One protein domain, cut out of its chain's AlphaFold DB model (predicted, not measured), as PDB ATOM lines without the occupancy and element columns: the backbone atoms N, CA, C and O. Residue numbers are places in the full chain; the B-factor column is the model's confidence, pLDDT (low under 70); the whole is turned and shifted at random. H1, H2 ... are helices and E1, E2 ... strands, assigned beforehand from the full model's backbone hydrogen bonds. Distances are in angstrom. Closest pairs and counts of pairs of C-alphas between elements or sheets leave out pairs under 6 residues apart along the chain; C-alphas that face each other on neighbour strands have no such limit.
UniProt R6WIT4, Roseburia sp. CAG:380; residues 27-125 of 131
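AT A GLANCE: This is residues 27 to 125 of the 131 residues of a protein of Roseburia sp. CAG:380 (UniProt R6WIT4). With little regular structure, the chain winds in stacked turns like a short solenoid; parallel strands E1, E2 and E3 line one wall, and E4 folds back beside E3. The printed part has 99 residues, 19 in named elements E1, H1, E2, E3, E4; the class is mixed. The mixed sheet runs E1, E2, E3, E4. The whole is compact, radius of gyration of the C-alphas 11.9 A, spanning 32 by 29 by 27 A.

HOW THE PARTS SIT: Residues 28 to 29 pair parallel with 51 to 52, and these with 74 to 75. E1, residues 65 to 68, H1, residues 85 to 88, and E2, residues 93 to 96, form a strand-helix-strand unit, a helix between parallel neighbour strands, with a right-handed crossover. N 68 and O 95 are 2.8 A apart, within hydrogen-bond range. H1 only grazes the sheet, and is too short for an O i to N i+4 pair. E3, residues 111 to 113, is parallel to E2, with N 94 and O 111 at 2.8 A. E3 and E4, residues 119 to 122, form an antiparallel hairpin, with N 112 and O 121 at 2.8 A.

IN THESE COORDINATES: E1 runs 9.9 A from C-alpha 65 at (31.422, -79.772, 188.737). H1 spans 5.3 A, E2 9.8 A and E3 6.6 A. E4 spans 7.0 A to C-alpha 122 at (19.295, -78.868, 194.916).

THE WHOLE: The farthest C-alphas, of Asn 48 and Lys 125, are 33.5 A apart. The printed part has no cut. Links E1 to H1 and E2 to E3 are long. The pLDDT is under 70 at residues 27 to 28, 73 to 87, 98 to 107 and 124 to 125.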
ATOM      1  N   SER A  27      46.440 -68.162 199.961       65.81
ATOM      2  CA  SER A  27      45.374 -68.786 200.741       65.81
ATOM      3  C   SER A  27      43.983 -68.362 200.271       65.81
ATOM      4  O   SER A  27      43.001 -68.768 200.869       65.81
ATOM      5  N   SER A  28      43.861 -67.646 199.148       67.31
ATOM      6  CA  SER A  28      42.555 -67.213 198.637       67.31
ATOM      7  C   SER A  28      42.471 -67.258 197.106       67.31
ATOM      8  O   SER A  28      43.463 -66.995 196.426       67.31
ATOM      9  N   ILE A  29      41.291 -67.579 196.567       76.56
ATOM     10  CA  ILE A  29      40.904 -67.348 195.167       76.56
ATOM     11  C   ILE A  29      40.139 -66.027 195.124       76.56
ATOM     12  O   ILE A  29      39.047 -65.936 195.678       76.56
ATOM     13  N   GLU A  30      40.719 -65.019 194.475       74.62
ATOM     14  CA  GLU A  30      40.181 -63.656 194.461       74.62
ATOM     15  C   GLU A  30      38.900 -63.529 193.623       74.62
ATOM     16  O   GLU A  30      38.611 -64.344 192.732       74.62
ATOM     17  N   GLN A  31      38.153 -62.455 193.888       74.19
ATOM     18  CA  GLN A  31      36.904 -62.134 193.205       74.19
ATOM     19  C   GLN A  31      37.088 -62.148 191.684       74.19
ATOM     20  O   GLN A  31      38.002 -61.538 191.133       74.19
ATOM     21  N   SER A  32      36.171 -62.829 190.998       71.50
ATOM     22  CA  SER A  32      36.136 -62.932 189.535       71.50
ATOM     23  C   SER A  32      37.392 -63.488 188.847       71.50
ATOM     24  O   SER A  32      37.552 -63.303 187.641       71.50
ATOM     25  N   THR A  33      38.267 -64.207 189.565       74.12
ATOM     26  CA  THR A  33      39.503 -64.783 188.991       74.12
ATOM     27  C   THR A  33      39.241 -65.696 187.788       74.12
ATOM     28  O   THR A  33      40.021 -65.699 186.835       74.12
ATOM     29  N   TYR A  34      38.147 -66.458 187.825       77.31
ATOM     30  CA  TYR A  34      37.705 -67.358 186.762       77.31
ATOM     31  C   TYR A  34      36.305 -67.003 186.240       77.31
ATOM     32  O   TYR A  34      35.653 -67.844 185.630       77.31
ATOM     33  N   SER A  35      35.820 -65.775 186.448       74.00
ATOM     34  CA  SER A  35      34.523 -65.358 185.900       74.00
ATOM     35  C   SER A  35      34.493 -65.489 184.380       74.00
ATOM     36  O   SER A  35      35.435 -65.081 183.700       74.00
ATOM     37  N   TYR A  36      33.384 -65.994 183.845       76.94
ATOM     38  CA  TYR A  36      33.119 -66.162 182.417       76.94
ATOM     39  C   TYR A  36      34.134 -67.054 181.686       76.94
ATOM     40  O   TYR A  36      34.229 -67.000 180.459       76.94
ATOM     41  N   CYS A  37      34.899 -67.892 182.395       77.69
ATOM     42  CA  CYS A  37      35.810 -68.832 181.747       77.69
ATOM     43  C   CYS A  37      35.020 -70.025 181.181       77.69
ATOM     44  O   CYS A  37      35.004 -71.115 181.749       77.69
ATOM     45  N   SER A  38      34.388 -69.830 180.024       74.75
ATOM     46  CA  SER A  38      33.606 -70.864 179.342       74.75
ATOM     47  C   SER A  38      34.457 -72.051 178.895       74.75
ATOM     48  O   SER A  38      33.929 -73.136 178.764       74.75
ATOM     49  N   ASP A  39      35.769 -71.916 178.703       77.56
ATOM     50  CA  ASP A  39      36.629 -73.059 178.347       77.56
ATOM     51  C   ASP A  39      37.012 -73.940 179.555       77.56
ATOM     52  O   ASP A  39      37.612 -75.007 179.392       77.56
ATOM     53  N   LEU A  40      36.705 -73.503 180.784       76.38
ATOM     54  CA  LEU A  40      37.085 -74.212 182.001       76.38
ATOM     55  C   LEU A  40      36.120 -75.373 182.260       76.38
ATOM     56  O   LEU A  40      35.020 -75.176 182.755       76.38
ATOM     57  N   THR A  41      36.546 -76.596 181.950       80.00
ATOM     58  CA  THR A  41      35.737 -77.814 182.159       80.00
ATOM     59  C   THR A  41      35.963 -78.475 183.513       80.00
ATOM     60  O   THR A  41      35.109 -79.204 184.011       80.00
ATOM     61  N   SER A  42      37.132 -78.252 184.114       78.62
ATOM     62  CA  SER A  42      37.496 -78.796 185.418       78.62
ATOM     63  C   SER A  42      38.526 -77.903 186.098       78.62
ATOM     64  O   SER A  42      39.401 -77.328 185.447       78.62
ATOM     65  N   ILE A  43      38.441 -77.813 187.422       80.12
ATOM     66  CA  ILE A  43      39.453 -77.172 188.253       80.12
ATOM     67  C   ILE A  43      39.652 -77.977 189.533       80.12
ATOM     68  O   ILE A  43      38.693 -78.437 190.151       80.12
ATOM     69  N   ASN A  44      40.912 -78.142 189.924       78.31
ATOM     70  CA  ASN A  44      41.276 -78.704 191.215       78.31
ATOM     71  C   ASN A  44      41.751 -77.570 192.126       78.31
ATOM     72  O   ASN A  44      42.785 -76.958 191.845       78.31
ATOM     73  N   ILE A  45      41.004 -77.291 193.195       77.06
ATOM     74  CA  ILE A  45      41.397 -76.292 194.190       77.06
ATOM     75  C   ILE A  45      42.471 -76.907 195.094       77.06
ATOM     76  O   ILE A  45      42.242 -77.983 195.642       77.06
ATOM     77  N   PRO A  46      43.651 -76.284 195.227       74.75
ATOM     78  CA  PRO A  46      44.715 -76.842 196.046       74.75
ATOM     79  C   PRO A  46      44.477 -76.599 197.548       74.75
ATOM     80  O   PRO A  46      43.938 -75.567 197.941       74.75
ATOM     81  N   ASP A  47      44.958 -77.527 198.384       71.88
ATOM     82  CA  ASP A  47      44.743 -77.579 199.848       71.88
ATOM     83  C   ASP A  47      45.375 -76.418 200.644       71.88
ATOM     84  O   ASP A  47      45.321 -76.373 201.871       71.88
ATOM     85  N   ASN A  48      46.039 -75.475 199.979       75.88
ATOM     86  CA  ASN A  48      46.530 -74.248 200.606       75.88
ATOM     87  C   ASN A  48      45.524 -73.092 200.516       75.88
ATOM     88  O   ASN A  48      45.720 -72.080 201.189       75.88
ATOM     89  N   VAL A  49      44.476 -73.223 199.694       78.00
ATOM     90  CA  VAL A  49      43.403 -72.231 199.559       78.00
ATOM     91  C   VAL A  49      42.468 -72.346 200.752       78.00
ATOM     92  O   VAL A  49      41.842 -73.377 200.937       78.00
ATOM     93  N   THR A  50      42.354 -71.285 201.538       75.81
ATOM     94  CA  THR A  50      41.443 -71.158 202.677       75.81
ATOM     95  C   THR A  50      40.216 -70.301 202.366       75.81
ATOM     96  O   THR A  50      39.265 -70.335 203.141       75.81
ATOM     97  N   SER A  51      40.207 -69.544 201.263       73.19
ATOM     98  CA  SER A  51      39.092 -68.653 200.914       73.19
ATOM     99  C   SER A  51      38.799 -68.620 199.408       73.19
ATOM    100  O   SER A  51      39.712 -68.697 198.589       73.19
ATOM    101  N   ILE A  52      37.533 -68.477 199.024       78.56
ATOM    102  CA  ILE A  52      37.084 -68.236 197.643       78.56
ATOM    103  C   ILE A  52      36.164 -67.029 197.670       78.56
ATOM    104  O   ILE A  52      35.171 -67.050 198.385       78.56
ATOM    105  N   ASP A  53      36.464 -65.997 196.897       75.69
ATOM    106  CA  ASP A  53      35.692 -64.759 196.921       75.69
ATOM    107  C   ASP A  53      34.477 -64.784 195.982       75.69
ATOM    108  O   ASP A  53      34.314 -65.651 195.116       75.69
ATOM    109  N   TYR A  54      33.614 -63.779 196.157       76.12
ATOM    110  CA  TYR A  54      32.411 -63.571 195.357       76.12
ATOM    111  C   TYR A  54      32.699 -63.651 193.853       76.12
ATOM    112  O   TYR A  54      33.662 -63.076 193.341       76.12
ATOM    113  N   GLY A  55      31.833 -64.355 193.128       73.88
ATOM    114  CA  GLY A  55      31.913 -64.506 191.681       73.88
ATOM    115  C   GLY A  55      33.185 -65.175 191.154       73.88
ATOM    116  O   GLY A  55      33.408 -65.102 189.958       73.88
ATOM    117  N   ALA A  56      34.030 -65.813 191.975       78.44
ATOM    118  CA  ALA A  56      35.298 -66.393 191.515       78.44
ATOM    119  C   ALA A  56      35.176 -67.314 190.286       78.44
ATOM    120  O   ALA A  56      36.098 -67.329 189.480       78.44
ATOM    121  N   PHE A  57      34.063 -68.032 190.124       80.38
ATOM    122  CA  PHE A  57      33.751 -68.934 189.009       80.38
ATOM    123  C   PHE A  57      32.401 -68.621 188.352       80.38
ATOM    124  O   PHE A  57      31.759 -69.506 187.781       80.38
ATOM    125  N   LYS A  58      31.944 -67.371 188.448       77.69
ATOM    126  CA  LYS A  58      30.665 -66.950 187.875       77.69
ATOM    127  C   LYS A  58      30.612 -67.272 186.378       77.69
ATOM    128  O   LYS A  58      31.564 -66.974 185.665       77.69
ATOM    129  N   ASP A  59      29.506 -67.840 185.902       73.62
ATOM    130  CA  ASP A  59      29.236 -68.103 184.481       73.62
ATOM    131  C   ASP A  59      30.309 -68.966 183.778       73.62
ATOM    132  O   ASP A  59      30.532 -68.878 182.567       73.62
ATOM    133  N   CYS A  60      30.970 -69.855 184.528       77.75
ATOM    134  CA  CYS A  60      31.774 -70.945 183.967       77.75
ATOM    135  C   CYS A  60      30.865 -72.059 183.421       77.75
ATOM    136  O   CYS A  60      30.773 -73.136 183.999       77.75
ATOM    137  N   SER A  61      30.182 -71.809 182.307       75.06
ATOM    138  CA  SER A  61      29.118 -72.681 181.781       75.06
ATOM    139  C   SER A  61      29.547 -74.112 181.422       75.06
ATOM    140  O   SER A  61      28.733 -75.028 181.522       75.06
ATOM    141  N   ASN A  62      30.809 -74.336 181.037       81.56
ATOM    142  CA  ASN A  62      31.325 -75.691 180.795       81.56
ATOM    143  C   ASN A  62      31.908 -76.357 182.054       81.56
ATOM    144  O   ASN A  62      32.279 -77.532 181.995       81.56
ATOM    145  N   LEU A  63      31.983 -75.651 183.189       80.88
ATOM    146  CA  LEU A  63      32.415 -76.221 184.459       80.88
ATOM    147  C   LEU A  63      31.227 -76.949 185.084       80.88
ATOM    148  O   LEU A  63      30.403 -76.363 185.776       80.88
ATOM    149  N   THR A  64      31.124 -78.250 184.827       85.19
ATOM    150  CA  THR A  64      29.972 -79.047 185.275       85.19
ATOM    151  C   THR A  64      30.021 -79.377 186.761       85.19
ATOM    152  O   THR A  64      28.983 -79.585 187.384       85.19
ATOM    153  N   SER A  65      31.229 -79.490 187.322       83.50
ATOM    154  CA  SER A  65      31.422 -79.772 188.737       83.50
ATOM    155  C   SER A  65      32.736 -79.214 189.266       83.50
ATOM    156  O   SER A  65      33.760 -79.255 188.582       83.50
ATOM    157  N   ILE A  66      32.712 -78.741 190.510       83.00
ATOM    158  CA  ILE A  66      33.898 -78.331 191.261       83.00
ATOM    159  C   ILE A  66      33.895 -78.986 192.641       83.00
ATOM    160  O   ILE A  66      32.865 -79.036 193.315       83.00
ATOM    161  N   LYS A  67      35.056 -79.505 193.053       84.50
ATOM    162  CA  LYS A  67      35.268 -80.028 194.403       84.50
ATOM    163  C   LYS A  67      35.924 -78.958 195.261       84.50
ATOM    164  O   LYS A  67      36.996 -78.457 194.923       84.50
ATOM    165  N   ILE A  68      35.276 -78.652 196.372       79.06
ATOM    166  CA  ILE A  68      35.733 -77.690 197.357       79.06
ATOM    167  C   ILE A  68      36.310 -78.457 198.555       79.06
ATOM    168  O   ILE A  68      35.582 -79.239 199.165       79.06
ATOM    169  N   PRO A  69      37.602 -78.282 198.873       75.69
ATOM    170  CA  PRO A  69      38.227 -78.962 200.000       75.69
ATOM    171  C   PRO A  69      37.799 -78.376 201.360       75.69
ATOM    172  O   PRO A  69      37.387 -77.221 201.467       75.69
ATOM    173  N   ASP A  70      37.911 -79.189 202.413       74.44
ATOM    174  CA  ASP A  70      37.434 -78.878 203.776       74.44
ATOM    175  C   ASP A  70      38.209 -77.779 204.490       74.44
ATOM    176  O   ASP A  70      37.745 -77.190 205.466       74.44
ATOM    177  N   ASN A  71      39.413 -77.500 204.008       71.69
ATOM    178  CA  ASN A  71      40.279 -76.459 204.531       71.69
ATOM    179  C   ASN A  71      39.800 -75.046 204.137       71.69
ATOM    180  O   ASN A  71      40.391 -74.066 204.598       71.69
ATOM    181  N   ILE A  72      38.761 -74.921 203.297       73.44
ATOM    182  CA  ILE A  72      38.170 -73.629 202.947       73.44
ATOM    183  C   ILE A  72      37.281 -73.128 204.086       73.44
ATOM    184  O   ILE A  72      36.238 -73.688 204.430       73.44
ATOM    185  N   ILE A  73      37.724 -72.018 204.661       64.69
ATOM    186  CA  ILE A  73      37.112 -71.315 205.782       64.69
ATOM    187  C   ILE A  73      36.050 -70.331 205.277       64.69
ATOM    188  O   ILE A  73      35.040 -70.134 205.944       64.69
ATOM    189  N   MET A  74      36.248 -69.737 204.094       62.25
ATOM    190  CA  MET A  74      35.372 -68.691 203.551       62.25
ATOM    191  C   MET A  74      35.014 -68.935 202.082       62.25
ATOM    192  O   MET A  74      35.899 -69.114 201.248       62.25
ATOM    193  N   ILE A  75      33.724 -68.890 201.747       68.38
ATOM    194  CA  ILE A  75      33.213 -69.000 200.373       68.38
ATOM    195  C   ILE A  75      32.230 -67.855 200.136       68.38
ATOM    196  O   ILE A  75      31.191 -67.810 200.784       68.38
ATOM    197  N   GLY A  76      32.585 -66.955 199.216       58.28
ATOM    198  CA  GLY A  76      31.788 -65.848 198.702       58.28
ATOM    199  C   GLY A  76      31.042 -65.092 199.789       58.28
ATOM    200  O   GLY A  76      29.855 -65.313 199.981       58.28
ATOM    201  N   ILE A  77      31.712 -64.180 200.489       49.97
ATOM    202  CA  ILE A  77      31.008 -63.288 201.412       49.97
ATOM    203  C   ILE A  77      30.199 -62.292 200.566       49.97
ATOM    204  O   ILE A  77      30.773 -61.419 199.914       49.97
ATOM    205  N   GLY A  78      28.880 -62.486 200.513       51.66
ATOM    206  CA  GLY A  78      27.932 -61.386 200.336       51.66
ATOM    207  C   GLY A  78      27.725 -60.678 201.677       51.66
ATOM    208  O   GLY A  78      28.173 -61.171 202.709       51.66
ATOM    209  N   ASP A  79      27.073 -59.518 201.677       45.34
ATOM    210  CA  ASP A  79      26.785 -58.726 202.889       45.34
ATOM    211  C   ASP A  79      25.851 -59.433 203.901       45.34
ATOM    212  O   ASP A  79      25.565 -58.929 204.985       45.34
ATOM    213  N   ASP A  80      25.368 -60.611 203.543       46.47
ATOM    214  CA  ASP A  80      24.505 -61.506 204.280       46.47
ATOM    215  C   ASP A  80      25.321 -62.707 204.789       46.47
ATOM    216  O   ASP A  80      26.138 -63.265 204.067       46.47
ATOM    217  N   GLU A  81      25.097 -63.127 206.040       49.16
ATOM    218  CA  GLU A  81      25.799 -64.197 206.793       49.16
ATOM    219  C   GLU A  81      25.671 -65.616 206.181       49.16
ATOM    220  O   GLU A  81      25.829 -66.647 206.837       49.16
ATOM    221  N   ASN A  82      25.319 -65.667 204.906       52.94
ATOM    222  CA  ASN A  82      25.153 -66.816 204.061       52.94
ATOM    223  C   ASN A  82      26.495 -67.135 203.399       52.94
ATOM    224  O   ASN A  82      27.157 -66.241 202.873       52.94
ATOM    225  N   CYS A  83      26.896 -68.406 203.357       56.88
ATOM    226  CA  CYS A  83      27.996 -68.766 202.472       56.88
ATOM    227  C   CYS A  83      27.514 -68.584 201.038       56.88
ATOM    228  O   CYS A  83      26.733 -69.384 200.515       56.88
ATOM    229  N   GLY A  84      27.940 -67.489 200.421       56.44
ATOM    230  CA  GLY A  84      27.564 -67.132 199.075       56.44
ATOM    231  C   GLY A  84      28.215 -68.097 198.105       56.44
ATOM    232  O   GLY A  84      29.293 -67.859 197.563       56.44
ATOM    233  N   TYR A  85      27.481 -69.155 197.767       66.38
ATOM    234  CA  TYR A  85      27.752 -69.954 196.575       66.38
ATOM    235  C   TYR A  85      27.599 -69.140 195.280       66.38
ATOM    236  O   TYR A  85      27.749 -69.698 194.199       66.38
ATOM    237  N   SER A  86      27.373 -67.824 195.368       64.50
ATOM    238  CA  SER A  86      27.477 -66.844 194.284       64.50
ATOM    239  C   SER A  86      28.846 -66.863 193.604       64.50
ATOM    240  O   SER A  86      28.945 -66.562 192.416       64.50
ATOM    241  N   ALA A  87      29.892 -67.311 194.310       69.44
ATOM    242  CA  ALA A  87      31.173 -67.679 193.707       69.44
ATOM    243  C   ALA A  87      31.039 -68.714 192.576       69.44
ATOM    244  O   ALA A  87      31.878 -68.739 191.684       69.44
ATOM    245  N   PHE A  88      29.981 -69.521 192.585       75.81
ATOM    246  CA  PHE A  88      29.697 -70.620 191.664       75.81
ATOM    247  C   PHE A  88      28.387 -70.412 190.896       75.81
ATOM    248  O   PHE A  88      27.763 -71.376 190.453       75.81
ATOM    249  N   TYR A  89      27.933 -69.165 190.760       77.38
ATOM    250  CA  TYR A  89      26.744 -68.863 189.969       77.38
ATOM    251  C   TYR A  89      26.895 -69.388 188.534       77.38
ATOM    252  O   TYR A  89      27.918 -69.144 187.888       77.38
ATOM    253  N   GLY A  90      25.885 -70.111 188.047       73.62
ATOM    254  CA  GLY A  90      25.900 -70.728 186.717       73.62
ATOM    255  C   GLY A  90      26.621 -72.079 186.647       73.62
ATOM    256  O   GLY A  90      26.701 -72.661 185.568       73.62
ATOM    257  N   ILE A  91      27.121 -72.599 187.775       78.44
ATOM    258  CA  ILE A  91      27.681 -73.952 187.860       78.44
ATOM    259  C   ILE A  91      26.568 -74.951 188.219       78.44
ATOM    260  O   ILE A  91      25.869 -74.751 189.216       78.44
ATOM    261  N   PRO A  92      26.426 -76.072 187.484       83.31
ATOM    262  CA  PRO A  92      25.371 -77.050 187.753       83.31
ATOM    263  C   PRO A  92      25.509 -77.751 189.108       83.31
ATOM    264  O   PRO A  92      24.519 -78.055 189.770       83.31
ATOM    265  N   GLN A  93      26.738 -78.061 189.526       85.81
ATOM    266  CA  GLN A  93      26.969 -78.839 190.737       85.81
ATOM    267  C   GLN A  93      28.275 -78.464 191.434       85.81
ATOM    268  O   GLN A  93      29.319 -78.343 190.799       85.81
ATOM    269  N   ILE A  94      28.261 -78.419 192.762       82.69
ATOM    270  CA  ILE A  94      29.478 -78.387 193.579       82.69
ATOM    271  C   ILE A  94      29.488 -79.544 194.578       82.69
ATOM    272  O   ILE A  94      28.439 -79.991 195.051       82.69
ATOM    273  N   ILE A  95      30.690 -80.022 194.889       85.12
ATOM    274  CA  ILE A  95      30.947 -81.013 195.932       85.12
ATOM    275  C   ILE A  95      31.643 -80.290 197.086       85.12
ATOM    276  O   ILE A  95      32.752 -79.793 196.899       85.12
ATOM    277  N   TYR A  96      30.996 -80.208 198.246       79.62
ATOM    278  CA  TYR A  96      31.465 -79.480 199.423       79.62
ATOM    279  C   TYR A  96      31.273 -80.319 200.687       79.62
ATOM    280  O   TYR A  96      30.152 -80.708 201.010       79.62
ATOM    281  N   ASP A  97      32.367 -80.576 201.399       74.56
ATOM    282  CA  ASP A  97      32.383 -81.345 202.652       74.56
ATOM    283  C   ASP A  97      32.531 -80.466 203.905       74.56
ATOM    284  O   ASP A  97      32.369 -80.946 205.030       74.56
ATOM    285  N   GLY A  98      32.766 -79.162 203.728       68.12
ATOM    286  CA  GLY A  98      33.032 -78.270 204.845       68.12
ATOM    287  C   GLY A  98      31.810 -78.046 205.742       68.12
ATOM    288  O   GLY A  98      30.651 -78.085 205.327       68.12
ATOM    289  N   SER A  99      32.072 -77.781 207.020       62.62
ATOM    290  CA  SER A  99      31.045 -77.462 208.023       62.62
ATOM    291  C   SER A  99      30.762 -75.964 208.156       62.62
ATOM    292  O   SER A  99      29.856 -75.580 208.890       62.62
ATOM    293  N   ASN A 100      31.551 -75.119 207.487       59.25
ATOM    294  CA  ASN A 100      31.540 -73.666 207.684       59.25
ATOM    295  C   ASN A 100      30.368 -72.984 206.969       59.25
ATOM    296  O   ASN A 100      29.939 -71.908 207.374       59.25
ATOM    297  N   CYS A 101      29.825 -73.633 205.940       59.34
ATOM    298  CA  CYS A 101      28.714 -73.128 205.154       59.34
ATOM    299  C   CYS A 101      27.436 -73.897 205.463       59.34
ATOM    300  O   CYS A 101      27.143 -74.932 204.869       59.34
ATOM    301  N   THR A 102      26.678 -73.392 206.431       56.03
ATOM    302  CA  THR A 102      25.408 -73.985 206.878       56.03
ATOM    303  C   THR A 102      24.188 -73.361 206.212       56.03
ATOM    304  O   THR A 102      23.102 -73.935 206.280       56.03
ATOM    305  N   ASN A 103      24.365 -72.217 205.555       56.03
ATOM    306  CA  ASN A 103      23.303 -71.470 204.913       56.03
ATOM    307  C   ASN A 103      23.623 -71.396 203.404       56.03
ATOM    308  O   ASN A 103      24.736 -71.033 203.010       56.03
ATOM    309  N   TYR A 104      22.683 -71.875 202.583       61.22
ATOM    310  CA  TYR A 104      22.833 -72.057 201.138       61.22
ATOM    311  C   TYR A 104      21.950 -71.017 200.455       61.22
ATOM    312  O   TYR A 104      20.723 -71.108 200.527       61.22
ATOM    313  N   SER A 105      22.556 -70.009 199.828       58.00
ATOM    314  CA  SER A 105      21.785 -68.997 199.113       58.00
ATOM    315  C   SER A 105      21.209 -69.550 197.810       58.00
ATOM    316  O   SER A 105      21.770 -70.429 197.155       58.00
ATOM    317  N   GLU A 106      20.089 -68.971 197.395       58.06
ATOM    318  CA  GLU A 106      19.478 -69.201 196.088       58.06
ATOM    319  C   GLU A 106      20.199 -68.471 194.927       58.06
ATOM    320  O   GLU A 106      19.703 -68.388 193.805       58.06
ATOM    321  N   TRP A 107      21.396 -67.949 195.141       61.38
ATOM    322  CA  TRP A 107      22.144 -67.252 194.097       61.38
ATOM    323  C   TRP A 107      23.531 -67.877 194.060       61.38
ATOM    324  O   TRP A 107      24.463 -67.380 194.685       61.38
ATOM    325  N   GLY A 108      23.635 -69.031 193.394       70.88
ATOM    326  CA  GLY A 108      24.836 -69.862 193.375       70.88
ATOM    327  C   GLY A 108      24.707 -71.081 192.463       70.88
ATOM    328  O   GLY A 108      24.084 -70.990 191.408       70.88
ATOM    329  N   ALA A 109      25.309 -72.207 192.849       76.75
ATOM    330  CA  ALA A 109      25.233 -73.443 192.073       76.75
ATOM    331  C   ALA A 109      23.852 -74.112 192.160       76.75
ATOM    332  O   ALA A 109      23.198 -74.065 193.204       76.75
ATOM    333  N   ASP A 110      23.438 -74.803 191.095       80.19
ATOM    334  CA  ASP A 110      22.121 -75.459 191.054       80.19
ATOM    335  C   ASP A 110      22.026 -76.622 192.054       80.19
ATOM    336  O   ASP A 110      20.953 -76.910 192.581       80.19
ATOM    337  N   LYS A 111      23.142 -77.293 192.354       84.50
ATOM    338  CA  LYS A 111      23.183 -78.422 193.288       84.50
ATOM    339  C   LYS A 111      24.447 -78.414 194.141       84.50
ATOM    340  O   LYS A 111      25.554 -78.271 193.630       84.50
ATOM    341  N   VAL A 112      24.291 -78.651 195.438       81.56
ATOM    342  CA  VAL A 112      25.385 -78.809 196.402       81.56
ATOM    343  C   VAL A 112      25.274 -80.188 197.032       81.56
ATOM    344  O   VAL A 112      24.243 -80.535 197.614       81.56
ATOM    345  N   ILE A 113      26.332 -80.984 196.910       84.88
ATOM    346  CA  ILE A 113      26.424 -82.315 197.512       84.88
ATOM    347  C   ILE A 113      27.677 -82.423 198.378       84.88
ATOM    348  O   ILE A 113      28.680 -81.784 198.087       84.88
ATOM    349  N   ARG A 114      27.646 -83.259 199.412       84.31
ATOM    350  CA  ARG A 114      28.856 -83.726 200.103       84.31
ATOM    351  C   ARG A 114      29.565 -84.796 199.273       84.31
ATOM    352  O   ARG A 114      28.936 -85.454 198.441       84.31
ATOM    353  N   SER A 115      30.852 -85.027 199.518       83.19
ATOM    354  CA  SER A 115      31.598 -86.152 198.932       83.19
ATOM    355  C   SER A 115      31.071 -87.510 199.388       83.19
ATOM    356  O   SER A 115      31.297 -88.496 198.691       83.19
ATOM    357  N   ASP A 116      30.350 -87.582 200.513       84.44
ATOM    358  CA  ASP A 116      29.621 -88.792 200.922       84.44
ATOM    359  C   ASP A 116      28.345 -89.052 200.087       84.44
ATOM    360  O   ASP A 116      27.706 -90.094 200.232       84.44
ATOM    361  N   GLY A 117      27.987 -88.129 199.185       85.88
ATOM    362  CA  GLY A 117      26.811 -88.202 198.318       85.88
ATOM    363  C   GLY A 117      25.552 -87.545 198.892       85.88
ATOM    364  O   GLY A 117      24.536 -87.482 198.197       85.88
ATOM    365  N   THR A 118      25.595 -87.022 200.122       87.25
ATOM    366  CA  THR A 118      24.469 -86.312 200.739       87.25
ATOM    367  C   THR A 118      24.162 -85.038 199.963       87.25
ATOM    368  O   THR A 118      25.021 -84.174 199.806       87.25
ATOM    369  N   ILE A 119      22.921 -84.883 199.502       85.69
ATOM    370  CA  ILE A 119      22.472 -83.648 198.855       85.69
ATOM    371  C   ILE A 119      22.170 -82.618 199.944       85.69
ATOM    372  O   ILE A 119      21.282 -82.828 200.768       85.69
ATOM    373  N   LEU A 120      22.915 -81.515 199.939       78.69
ATOM    374  CA  LEU A 120      22.733 -80.388 200.856       78.69
ATOM    375  C   LEU A 120      21.724 -79.392 200.306       78.69
ATOM    376  O   LEU A 120      20.867 -78.890 201.025       78.69
ATOM    377  N   TYR A 121      21.825 -79.145 199.005       77.88
ATOM    378  CA  TYR A 121      20.977 -78.227 198.275       77.88
ATOM    379  C   TYR A 121      20.774 -78.758 196.860       77.88
ATOM    380  O   TYR A 121      21.697 -79.283 196.241       77.88
ATOM    381  N   SER A 122      19.565 -78.634 196.330       80.44
ATOM    382  CA  SER A 122      19.295 -78.868 194.916       80.44
ATOM    383  C   SER A 122      18.141 -77.977 194.507       80.44
ATOM    384  O   SER A 122      17.017 -78.144 194.976       80.44
ATOM    385  N   ARG A 123      18.411 -77.054 193.598       74.69
ATOM    386  CA  ARG A 123      17.394 -76.358 192.837       74.69
ATOM    387  C   ARG A 123      16.916 -77.271 191.725       74.69
ATOM    388  O   ARG A 123      17.709 -77.833 190.975       74.69
ATOM    389  N   ASN A 124      15.604 -77.393 191.592       60.34
ATOM    390  CA  ASN A 124      15.028 -77.788 190.320       60.34
ATOM    391  C   ASN A 124      14.968 -76.499 189.512       60.34
ATOM    392  O   ASN A 124      14.137 -75.646 189.822       60.34
ATOM    393  N   LYS A 125      15.863 -76.303 188.540       60.97
ATOM    394  CA  LYS A 125      15.720 -75.199 187.584       60.97
ATOM    395  C   LYS A 125      14.578 -75.575 186.634       60.97
ATOM    396  O   LYS A 125      14.773 -75.866 185.462       60.97
TER     397      LYS A 125